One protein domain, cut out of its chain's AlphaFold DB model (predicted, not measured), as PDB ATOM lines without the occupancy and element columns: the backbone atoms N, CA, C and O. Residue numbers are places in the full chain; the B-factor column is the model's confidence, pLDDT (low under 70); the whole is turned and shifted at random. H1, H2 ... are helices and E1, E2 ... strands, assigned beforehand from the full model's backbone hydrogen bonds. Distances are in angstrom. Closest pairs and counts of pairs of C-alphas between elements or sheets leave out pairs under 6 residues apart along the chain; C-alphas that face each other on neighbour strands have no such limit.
ATOM      1  N   ASP A  27     191.425 178.569 123.508       59.03
ATOM      2  CA  ASP A  27     192.147 179.794 123.842       59.03
ATOM      3  C   ASP A  27     193.648 179.495 123.820       59.03
ATOM      4  O   ASP A  27     194.246 178.997 124.776       59.03
ATOM      5  N   CYS A  28     194.245 179.682 122.649       72.50
ATOM      6  CA  CYS A  28     195.657 179.424 122.422       72.50
ATOM      7  C   CYS A  28     196.475 180.503 123.127       72.50
ATOM      8  O   CYS A  28     196.328 181.693 122.845       72.50
ATOM      9  N   GLN A  29     197.355 180.088 124.033       74.69
ATOM     10  CA  GLN A  29     198.262 181.006 124.713       74.69
ATOM     11  C   GLN A  29     199.564 181.171 123.914       74.69
ATOM     12  O   GLN A  29     200.004 180.214 123.263       74.69
ATOM     13  N   PRO A  30     200.212 182.352 123.949       76.00
ATOM     14  CA  PRO A  30     199.762 183.628 124.532       76.00
ATOM     15  C   PRO A  30     198.767 184.390 123.628       76.00
ATOM     16  O   PRO A  30     198.660 184.111 122.440       76.00
ATOM     17  N   SER A  31     198.094 185.417 124.168       77.06
ATOM     18  CA  SER A  31     197.169 186.276 123.403       77.06
ATOM     19  C   SER A  31     197.838 186.904 122.168       77.06
ATOM     20  O   SER A  31     198.851 187.610 122.267       77.06
ATOM     21  N   VAL A  32     197.246 186.666 120.994       78.94
ATOM     22  CA  VAL A  32     197.766 187.133 119.704       78.94
ATOM     23  C   VAL A  32     197.063 188.412 119.245       78.94
ATOM     24  O   VAL A  32     195.837 188.500 119.224       78.94
ATOM     25  N   ARG A  33     197.859 189.412 118.862       76.44
ATOM     26  CA  ARG A  33     197.460 190.725 118.342       76.44
ATOM     27  C   ARG A  33     198.251 191.013 117.064       76.44
ATOM     28  O   ARG A  33     199.230 190.330 116.758       76.44
ATOM     29  N   GLN A  34     197.867 192.065 116.342       64.75
ATOM     30  CA  GLN A  34     198.628 192.516 115.175       64.75
ATOM     31  C   GLN A  34     200.101 192.797 115.544       64.75
ATOM     32  O   GLN A  34     200.362 193.351 116.614       64.75
ATOM     33  N   PRO A  35     201.070 192.426 114.681       76.06
ATOM     34  CA  PRO A  35     200.905 191.997 113.282       76.06
ATOM     35  C   PRO A  35     200.592 190.505 113.065       76.06
ATOM     36  O   PRO A  35     200.360 190.103 111.925       76.06
ATOM     37  N   PHE A  36     200.582 189.694 114.125       82.50
ATOM     38  CA  PHE A  36     200.395 188.246 114.046       82.50
ATOM     39  C   PHE A  36     198.935 187.843 113.835       82.50
ATOM     40  O   PHE A  36     198.011 188.511 114.302       82.50
ATOM     41  N   GLN A  37     198.735 186.709 113.163       79.56
ATOM     42  CA  GLN A  37     197.415 186.128 112.917       79.56
ATOM     43  C   GLN A  37     197.389 184.633 113.231       79.56
ATOM     44  O   GLN A  37     198.262 183.890 112.785       79.56
ATOM     45  N   ILE A  38     196.355 184.190 113.946       76.12
ATOM     46  CA  ILE A  38     196.041 182.770 114.150       76.12
ATOM     47  C   ILE A  38     194.943 182.370 113.162       76.12
ATOM     48  O   ILE A  38     193.937 183.069 113.056       76.12
ATOM     49  N   GLN A  39     195.144 181.245 112.465       61.25
ATOM     50  CA  GLN A  39     194.141 180.534 111.650       61.25
ATOM     51  C   GLN A  39     193.207 181.443 110.820       61.25
ATOM     52  O   GLN A  39     192.094 181.748 111.228       61.25
ATOM     53  N   SER A  40     193.644 181.833 109.617       49.47
ATOM     54  CA  SER A  40     192.801 182.371 108.526       49.47
ATOM     55  C   SER A  40     191.770 183.464 108.887       49.47
ATOM     56  O   SER A  40     190.775 183.625 108.178       49.47
ATOM     57  N   LYS A  41     191.977 184.261 109.939       49.62
ATOM     58  CA  LYS A  41     191.209 185.498 110.133       49.62
ATOM     59  C   LYS A  41     191.801 186.577 109.219       49.62
ATOM     60  O   LYS A  41     193.011 186.762 109.212       49.62
ATOM     61  N   HIS A  42     190.964 187.272 108.443       45.75
ATOM     62  CA  HIS A  42     191.336 188.250 107.398       45.75
ATOM     63  C   HIS A  42     192.047 189.539 107.889       45.75
ATOM     64  O   HIS A  42     192.014 190.556 107.202       45.75
ATOM     65  N   CYS A  43     192.696 189.527 109.057       53.06
ATOM     66  CA  CYS A  43     193.263 190.712 109.706       53.06
ATOM     67  C   CYS A  43     194.684 190.450 110.250       53.06
ATOM     68  O   CYS A  43     194.890 190.470 111.465       53.06
ATOM     69  N   GLY A  44     195.668 190.224 109.376       56.34
ATOM     70  CA  GLY A  44     197.086 190.090 109.741       56.34
ATOM     71  C   GLY A  44     198.026 190.313 108.559       56.34
ATOM     72  O   GLY A  44     197.597 190.283 107.405       56.34
ATOM     73  N   LEU A  45     199.308 190.569 108.838       61.91
ATOM     74  CA  LEU A  45     200.299 190.833 107.789       61.91
ATOM     75  C   LEU A  45     200.843 189.519 107.185       61.91
ATOM     76  O   LEU A  45     201.070 188.550 107.924       61.91
ATOM     77  N   PRO A  46     201.108 189.468 105.863       67.81
ATOM     78  CA  PRO A  46     201.831 188.357 105.245       67.81
ATOM     79  C   PRO A  46     203.165 188.091 105.959       67.81
ATOM     80  O   PRO A  46     203.876 189.022 106.327       67.81
ATOM     81  N   GLY A  47     203.492 186.816 106.189       75.56
ATOM     82  CA  GLY A  47     204.707 186.405 106.912       75.56
ATOM     83  C   GLY A  47     204.577 186.324 108.441       75.56
ATOM     84  O   GLY A  47     205.455 185.758 109.081       75.56
ATOM     85  N   PHE A  48     203.472 186.791 109.037       84.00
ATOM     86  CA  PHE A  48     203.222 186.739 110.491       84.00
ATOM     87  C   PHE A  48     202.172 185.688 110.889       84.00
ATOM     88  O   PHE A  48     201.373 185.877 111.813       84.00
ATOM     89  N   LYS A  49     202.123 184.577 110.152       86.06
ATOM     90  CA  LYS A  49     201.133 183.518 110.365       86.06
ATOM     91  C   LYS A  49     201.563 182.604 111.513       86.06
ATOM     92  O   LYS A  49     202.623 181.990 111.456       86.06
ATOM     93  N   LEU A  50     200.701 182.490 112.516       88.56
ATOM     94  CA  LEU A  50     200.809 181.545 113.618       88.56
ATOM     95  C   LEU A  50     199.729 180.467 113.473       88.56
ATOM     96  O   LEU A  50     198.656 180.690 112.897       88.56
ATOM     97  N   PHE A  51     200.004 179.294 114.021       88.25
ATOM     98  CA  PHE A  51     199.055 178.192 114.093       88.25
ATOM     99  C   PHE A  51     198.815 177.834 115.549       88.25
ATOM    100  O   PHE A  51     199.648 178.095 116.412       88.25
ATOM    101  N   CYS A  52     197.666 177.233 115.820       86.94
ATOM    102  CA  CYS A  52     197.381 176.684 117.130       86.94
ATOM    103  C   CYS A  52     197.167 175.185 117.015       86.94
ATOM    104  O   CYS A  52     196.362 174.734 116.196       86.94
ATOM    105  N   LYS A  53     197.905 174.431 117.828       83.94
ATOM    106  CA  LYS A  53     197.855 172.975 117.889       83.94
ATOM    107  C   LYS A  53     197.888 172.566 119.359       83.94
ATOM    108  O   LYS A  53     198.798 172.957 120.075       83.94
ATOM    109  N   HIS A  54     196.884 171.815 119.814       82.81
ATOM    110  CA  HIS A  54     196.762 171.372 121.215       82.81
ATOM    111  C   HIS A  54     196.895 172.517 122.246       82.81
ATOM    112  O   HIS A  54     197.654 172.407 123.204       82.81
ATOM    113  N   ASN A  55     196.188 173.635 122.035       82.94
ATOM    114  CA  ASN A  55     196.252 174.863 122.855       82.94
ATOM    115  C   ASN A  55     197.622 175.570 122.897       82.94
ATOM    116  O   ASN A  55     197.784 176.547 123.627       82.94
ATOM    117  N   GLN A  56     198.598 175.126 122.103       84.56
ATOM    118  CA  GLN A  56     199.896 175.776 121.975       84.56
ATOM    119  C   GLN A  56     199.972 176.561 120.671       84.56
ATOM    120  O   GLN A  56     199.601 176.070 119.599       84.56
ATOM    121  N   THR A  57     200.476 177.786 120.772       90.44
ATOM    122  CA  THR A  57     200.760 178.616 119.603       90.44
ATOM    123  C   THR A  57     202.101 178.197 119.008       90.44
ATOM    124  O   THR A  57     203.103 178.128 119.716       90.44
ATOM    125  N   ILE A  58     202.127 177.926 117.707       91.69
ATOM    126  CA  ILE A  58     203.324 177.545 116.955       91.69
ATOM    127  C   ILE A  58     203.543 178.498 115.783       91.69
ATOM    128  O   ILE A  58     202.596 179.025 115.189       91.69
ATOM    129  N   ILE A  59     204.806 178.684 115.430       91.81
ATOM    130  CA  ILE A  59     205.232 179.343 114.201       91.81
ATOM    131  C   ILE A  59     205.952 178.315 113.327       91.81
ATOM    132  O   ILE A  59     206.783 177.556 113.818       91.81
ATOM    133  N   ASN A  60     205.612 178.280 112.042       91.75
ATOM    134  CA  ASN A  60     206.253 177.392 111.078       91.75
ATOM    135  C   ASN A  60     207.278 178.176 110.256       91.75
ATOM    136  O   ASN A  60     206.947 179.210 109.672       91.75
ATOM    137  N   PHE A  61     208.503 177.662 110.194       90.44
ATOM    138  CA  PHE A  61     209.564 178.174 109.338       90.44
ATOM    139  C   PHE A  61     209.843 177.172 108.211       90.44
ATOM    140  O   PHE A  61     210.319 176.078 108.510       90.44
ATOM    141  N   PRO A  62     209.622 177.522 106.926       83.62
ATOM    142  CA  PRO A  62     209.750 176.579 105.809       83.62
ATOM    143  C   PRO A  62     211.100 175.852 105.730       83.62
ATOM    144  O   PRO A  62     211.149 174.681 105.375       83.62
ATOM    145  N   ASN A  63     212.187 176.536 106.099       82.88
ATOM    146  CA  ASN A  63     213.552 176.009 106.032       82.88
ATOM    147  C   ASN A  63     213.995 175.231 107.288       82.88
ATOM    148  O   ASN A  63     215.137 174.786 107.338       82.88
ATOM    149  N   TYR A  64     213.142 175.102 108.311       89.56
ATOM    150  CA  TYR A  64     213.497 174.435 109.570       89.56
ATOM    151  C   TYR A  64     212.380 173.531 110.100       89.56
ATOM    152  O   TYR A  64     212.587 172.335 110.272       89.56
ATOM    153  N   GLY A  65     211.191 174.083 110.343       90.75
ATOM    154  CA  GLY A  65     210.074 173.369 110.954       90.75
ATOM    155  C   GLY A  65     209.286 174.225 111.943       90.75
ATOM    156  O   GLY A  65     209.330 175.459 111.903       90.75
ATOM    157  N   ASP A  66     208.547 173.548 112.819       92.56
ATOM    158  CA  ASP A  66     207.675 174.175 113.812       92.56
ATOM    159  C   ASP A  66     208.449 174.544 115.084       92.56
ATOM    160  O   ASP A  66     209.149 173.717 115.666       92.56
ATOM    161  N   LEU A  67     208.263 175.777 115.552       92.62
ATOM    162  CA  LEU A  67     208.748 176.257 116.844       92.62
ATOM    163  C   LEU A  67     207.573 176.710 117.711       92.62
ATOM    164  O   LEU A  67     206.613 177.313 117.221       92.62
ATOM    165  N   LEU A  68     207.646 176.434 119.013       91.50
ATOM    166  CA  LEU A  68     206.614 176.811 119.977       91.50
ATOM    167  C   LEU A  68     206.768 178.278 120.371       91.50
ATOM    168  O   LEU A  68     207.872 178.743 120.634       91.50
ATOM    169  N   VAL A  69     205.661 179.007 120.468       91.12
ATOM    170  CA  VAL A  69     205.649 180.397 120.934       91.12
ATOM    171  C   VAL A  69     205.469 180.418 122.450       91.12
ATOM    172  O   VAL A  69     204.396 180.107 122.960       91.12
ATOM    173  N   LYS A  70     206.514 180.827 123.177       87.31
ATOM    174  CA  LYS A  70     206.496 180.997 124.641       87.31
ATOM    175  C   LYS A  70     205.766 182.270 125.050       87.31
ATOM    176  O   LYS A  70     204.909 182.252 125.926       87.31
ATOM    177  N   SER A  71     206.146 183.396 124.452       84.62
ATOM    178  CA  SER A  71     205.548 184.701 124.738       84.62
ATOM    179  C   SER A  71     205.764 185.682 123.590       84.62
ATOM    180  O   SER A  71     206.739 185.584 122.843       84.62
ATOM    181  N   ILE A  72     204.846 186.643 123.463       83.75
ATOM    182  CA  ILE A  72     204.939 187.752 122.511       83.75
ATOM    183  C   ILE A  72     204.867 189.054 123.305       83.75
ATOM    184  O   ILE A  72     203.885 189.307 124.002       83.75
ATOM    185  N   SER A  73     205.897 189.884 123.192       78.12
ATOM    186  CA  SER A  73     205.934 191.231 123.756       78.12
ATOM    187  C   SER A  73     205.804 192.241 122.620       78.12
ATOM    188  O   SER A  73     206.718 192.397 121.813       78.12
ATOM    189  N   TYR A  74     204.658 192.915 122.536       74.44
ATOM    190  CA  TYR A  74     204.370 193.861 121.451       74.44
ATOM    191  C   TYR A  74     205.126 195.182 121.617       74.44
ATOM    192  O   TYR A  74     205.656 195.692 120.634       74.44
ATOM    193  N   ASP A  75     205.246 195.683 122.851       65.56
ATOM    194  CA  ASP A  75     205.907 196.964 123.148       65.56
ATOM    195  C   ASP A  75     207.399 196.936 122.789       65.56
ATOM    196  O   ASP A  75     207.940 197.889 122.235       65.56
ATOM    197  N   THR A  76     208.055 195.800 123.043       67.94
ATOM    198  CA  THR A  76     209.475 195.572 122.732       67.94
ATOM    199  C   THR A  76     209.696 194.826 121.417       67.94
ATOM    200  O   THR A  76     210.840 194.562 121.056       67.94
ATOM    201  N   LYS A  77     208.622 194.476 120.695       81.62
ATOM    202  CA  LYS A  77     208.637 193.662 119.467       81.62
ATOM    203  C   LYS A  77     209.477 192.385 119.601       81.62
ATOM    204  O   LYS A  77     210.388 192.141 118.808       81.62
ATOM    205  N   ARG A  78     209.195 191.578 120.622       84.56
ATOM    206  CA  ARG A  78     209.931 190.345 120.932       84.56
ATOM    207  C   ARG A  78     209.029 189.121 120.853       84.56
ATOM    208  O   ARG A  78     207.977 189.080 121.485       84.56
ATOM    209  N   LEU A  79     209.460 188.118 120.098       88.94
ATOM    210  CA  LEU A  79     208.825 186.813 119.953       88.94
ATOM    211  C   LEU A  79     209.762 185.791 120.590       88.94
ATOM    212  O   LEU A  79     210.836 185.523 120.056       88.94
ATOM    213  N   ASN A  80     209.377 185.258 121.746       87.19
ATOM    214  CA  ASN A  80     210.145 184.225 122.429       87.19
ATOM    215  C   ASN A  80     209.664 182.851 121.986       87.19
ATOM    216  O   ASN A  80     208.474 182.543 122.101       87.19
ATOM    217  N   LEU A  81     210.599 182.034 121.518       90.50
ATOM    218  CA  LEU A  81     210.352 180.704 120.992       90.50
ATOM    219  C   LEU A  81     210.983 179.628 121.877       90.50
ATOM    220  O   LEU A  81     211.986 179.862 122.556       90.50
ATOM    221  N   ILE A  82     210.382 178.445 121.849       87.44
ATOM    222  CA  ILE A  82     210.890 177.216 122.453       87.44
ATOM    223  C   ILE A  82     211.098 176.204 121.331       87.44
ATOM    224  O   ILE A  82     210.218 176.011 120.486       87.44
ATOM    225  N   ASP A  83     212.259 175.559 121.350       88.69
ATOM    226  CA  ASP A  83     212.529 174.405 120.504       88.69
ATOM    227  C   ASP A  83     211.901 173.143 121.125       88.69
ATOM    228  O   ASP A  83     212.272 172.786 122.248       88.69
ATOM    229  N   PRO A  84     210.970 172.453 120.440       87.62
ATOM    230  CA  PRO A  84     210.350 171.231 120.957       87.62
ATOM    231  C   PRO A  84     211.351 170.107 121.260       87.62
ATOM    232  O   PRO A  84     211.090 169.288 122.138       87.62
ATOM    233  N   ASN A  85     212.495 170.086 120.566       87.81
ATOM    234  CA  ASN A  85     213.560 169.099 120.771       87.81
ATOM    235  C   ASN A  85     214.524 169.478 121.909       87.81
ATOM    236  O   ASN A  85     215.450 168.727 122.208       87.81
ATOM    237  N   ASN A  86     214.307 170.627 122.560       85.81
ATOM    238  CA  ASN A  86     215.148 171.150 123.632       85.81
ATOM    239  C   ASN A  86     216.630 171.326 123.226       85.81
ATOM    240  O   ASN A  86     217.537 171.160 124.043       85.81
ATOM    241  N   CYS A  87     216.884 171.675 121.960       87.31
ATOM    242  CA  CYS A  87     218.206 171.922 121.401       87.31
ATOM    243  C   CYS A  87     218.246 173.212 120.564       87.31
ATOM    244  O   CYS A  87     218.415 173.216 119.348       87.31
ATOM    245  N   VAL A  88     218.192 174.364 121.238       86.50
ATOM    246  CA  VAL A  88     218.231 175.692 120.587       86.50
ATOM    247  C   VAL A  88     219.461 175.893 119.678       86.50
ATOM    248  O   VAL A  88     219.380 176.595 118.670       86.50
ATOM    249  N   HIS A  89     220.594 175.258 119.986       87.75
ATOM    250  CA  HIS A  89     221.785 175.299 119.130       87.75
ATOM    251  C   HIS A  89     221.574 174.619 117.767       87.75
ATOM    252  O   HIS A  89     222.143 175.072 116.774       87.75
ATOM    253  N   GLU A  90     220.728 173.590 117.691       89.94
ATOM    254  CA  GLU A  90     220.314 172.983 116.423       89.94
ATOM    255  C   GLU A  90     219.468 173.953 115.592       89.94
ATOM    256  O   GLU A  90     219.679 174.087 114.384       89.94
ATOM    257  N   VAL A  91     218.581 174.709 116.250       90.88
ATOM    258  CA  VAL A  91     217.797 175.762 115.593       90.88
ATOM    259  C   VAL A  91     218.724 176.811 114.987       90.88
ATOM    260  O   VAL A  91     218.612 177.117 113.806       90.88
ATOM    261  N   PHE A  92     219.684 177.338 115.750       88.25
ATOM    262  CA  PHE A  92     220.619 178.348 115.242       88.25
ATOM    263  C   PHE A  92     221.475 177.862 114.063       88.25
ATOM    264  O   PHE A  92     221.840 178.655 113.194       88.25
ATOM    265  N   LEU A  93     221.815 176.571 114.022       89.56
ATOM    266  CA  LEU A  93     222.589 175.987 112.928       89.56
ATOM    267  C   LEU A  93     221.806 175.929 111.612       89.56
ATOM    268  O   LEU A  93     222.408 176.064 110.540       89.56
ATOM    269  N   ASN A  94     220.489 175.732 111.692       91.19
ATOM    270  CA  ASN A  94     219.668 175.316 110.556       91.19
ATOM    271  C   ASN A  94     218.588 176.337 110.155       91.19
ATOM    272  O   ASN A  94     218.190 176.370 108.993       91.19
ATOM    273  N   LEU A  95     218.144 177.204 111.067       90.69
ATOM    274  CA  LEU A  95     217.094 178.185 110.812       90.69
ATOM    275  C   LEU A  95     217.584 179.319 109.904       90.69
ATOM    276  O   LEU A  95     218.458 180.109 110.268       90.69
ATOM    277  N   ASN A  96     216.951 179.442 108.738       89.81
ATOM    278  CA  ASN A  96     217.153 180.555 107.817       89.81
ATOM    279  C   ASN A  96     215.996 181.561 107.920       89.81
ATOM    280  O   ASN A  96     214.852 181.233 107.600       89.81
ATOM    281  N   LEU A  97     216.314 182.789 108.337       89.00
ATOM    282  CA  LEU A  97     215.354 183.883 108.506       89.00
ATOM    283  C   LEU A  97     215.308 184.865 107.323       89.00
ATOM    284  O   LEU A  97     214.455 185.748 107.328       89.00
ATOM    285  N   SER A  98     216.181 184.734 106.316       87.50
ATOM    286  CA  SER A  98     216.338 185.724 105.233       87.50
ATOM    287  C   SER A  98     215.076 185.953 104.395       87.50
ATOM    288  O   SER A  98     214.889 187.042 103.865       87.50
ATOM    289  N   GLU A  99     214.205 184.949 104.294       85.62
ATOM    290  CA  GLU A  99     212.926 185.026 103.568       85.62
ATOM    291  C   GLU A  99     211.733 185.298 104.499       85.62
ATOM    292  O   GLU A  99     210.574 185.116 104.131       85.62
ATOM    293  N   THR A 100     212.006 185.712 105.737       87.62
ATOM    294  CA  THR A 100     210.993 185.960 106.765       87.62
ATOM    295  C   THR A 100     211.046 187.419 107.225       87.62
ATOM    296  O   THR A 100     212.094 188.055 107.132       87.62
ATOM    297  N   PRO A 101     209.952 187.974 107.778       86.88
ATOM    298  CA  PRO A 101     209.975 189.318 108.360       86.88
ATOM    299  C   PRO A 101     210.694 189.374 109.721       86.88
ATOM    300  O   PRO A 101     210.701 190.419 110.377       86.88
ATOM    301  N   PHE A 102     211.255 188.251 110.176       89.06
ATOM    302  CA  PHE A 102     211.896 188.125 111.471       89.06
ATOM    303  C   PHE A 102     213.409 188.259 111.354       89.06
ATOM    304  O   PHE A 102     214.037 187.803 110.404       89.06
ATOM    305  N   LEU A 176     215.463 181.342 122.471       81.88
ATOM    306  CA  LEU A 176     215.406 181.820 121.085       81.88
ATOM    307  C   LEU A 176     214.444 183.010 120.930       81.88
ATOM    308  O   LEU A 176     213.226 182.848 120.890       81.88
ATOM    309  N   GLY A 177     215.000 184.217 120.840       85.62
ATOM    310  CA  GLY A 177     214.244 185.454 120.661       85.62
ATOM    311  C   GLY A 177     214.341 185.990 119.238       85.62
ATOM    312  O   GLY A 177     215.444 186.225 118.739       85.62
ATOM    313  N   LEU A 178     213.196 186.256 118.612       88.50
ATOM    314  CA  LEU A 178     213.092 186.953 117.330       88.50
ATOM    315  C   LEU A 178     212.434 188.326 117.505       88.50
ATOM    316  O   LEU A 178     211.640 188.545 118.417       88.50
ATOM    317  N   THR A 179     212.755 189.254 116.616       86.19
ATOM    318  CA  THR A 179     212.112 190.563 116.488       86.19
ATOM    319  C   THR A 179     211.638 190.788 115.059       86.19
ATOM    320  O   THR A 179     212.015 190.050 114.149       86.19
ATOM    321  N   TRP A 180     210.794 191.794 114.862       84.06
ATOM    322  CA  TRP A 180     210.210 192.139 113.573       84.06
ATOM    323  C   TRP A 180     210.071 193.651 113.418       84.06
ATOM    324  O   TRP A 180     209.871 194.375 114.395       84.06
ATOM    325  N   ASP A 181     210.081 194.121 112.171       70.44
ATOM    326  CA  ASP A 181     209.663 195.481 111.841       70.44
ATOM    327  C   ASP A 181     208.280 195.488 111.203       70.44
ATOM    328  O   ASP A 181     207.910 194.623 110.417       70.44
ATOM    329  N   SER A 182     207.501 196.518 111.519       56.22
ATOM    330  CA  SER A 182     206.170 196.758 110.953       56.22
ATOM    331  C   SER A 182     206.217 197.312 109.519       56.22
ATOM    332  O   SER A 182     205.218 197.818 109.007       56.22
TER     333      SER A 182
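This is residues 27 to 102 and 176 to 182 of the 473 residues of the protein "Palmitoyl-protein thioesterase 1" of Dorcoceras hygrometricum (UniProt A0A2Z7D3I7). One strongly twisted antiparallel sheet, in the order E1 E2 E3 E4 E5, bends at E3; short H1 grazes it, and residues 37 to 38 of the unnamed stretch 27 to 48 pair with E1. The 83 printed residues, under half in named elements, run E1 E2 E3 E4 H1 E5, mostly strand. The whole is compact, radius of gyration of the C-alphas 12.1 A, spanning 33 by 28 by 23 A.

E1 (49 to 53), E2 (56 to 61), E3 (65 to 73) and E4 (78 to 82) form a meander, each strand the antiparallel neighbour of the one before; E5 (177 to 180) is antiparallel to E4. Within hydrogen-bond range are N 51 and O 58, 2.9 A; N 59 and O 67, 2.9 A; N 70 and O 80, 2.8 A; N 79 and O 178, 2.8 A. E3 bends by 67 degrees at residue 70. H1 (88 to 94), every O i to N i+4 pair within range, only grazes the sheet; the closest C-alphas of E4 and H1, Ile 82 and Val 88, are 7.7 A apart.

E3 is 22.4 A long, E2 16.1 A. E1 begins at C-alpha 49 (201.133, 183.518, 110.365); E5 ends at C-alpha 180 (210.210, 192.139, 113.573).

Residues 103 to 175 are not printed; C-alphas 102 and 176 are 12.0 A apart. Confidence is under 70 at residues 27, 34, 39 to 46, 75 to 76 and 182.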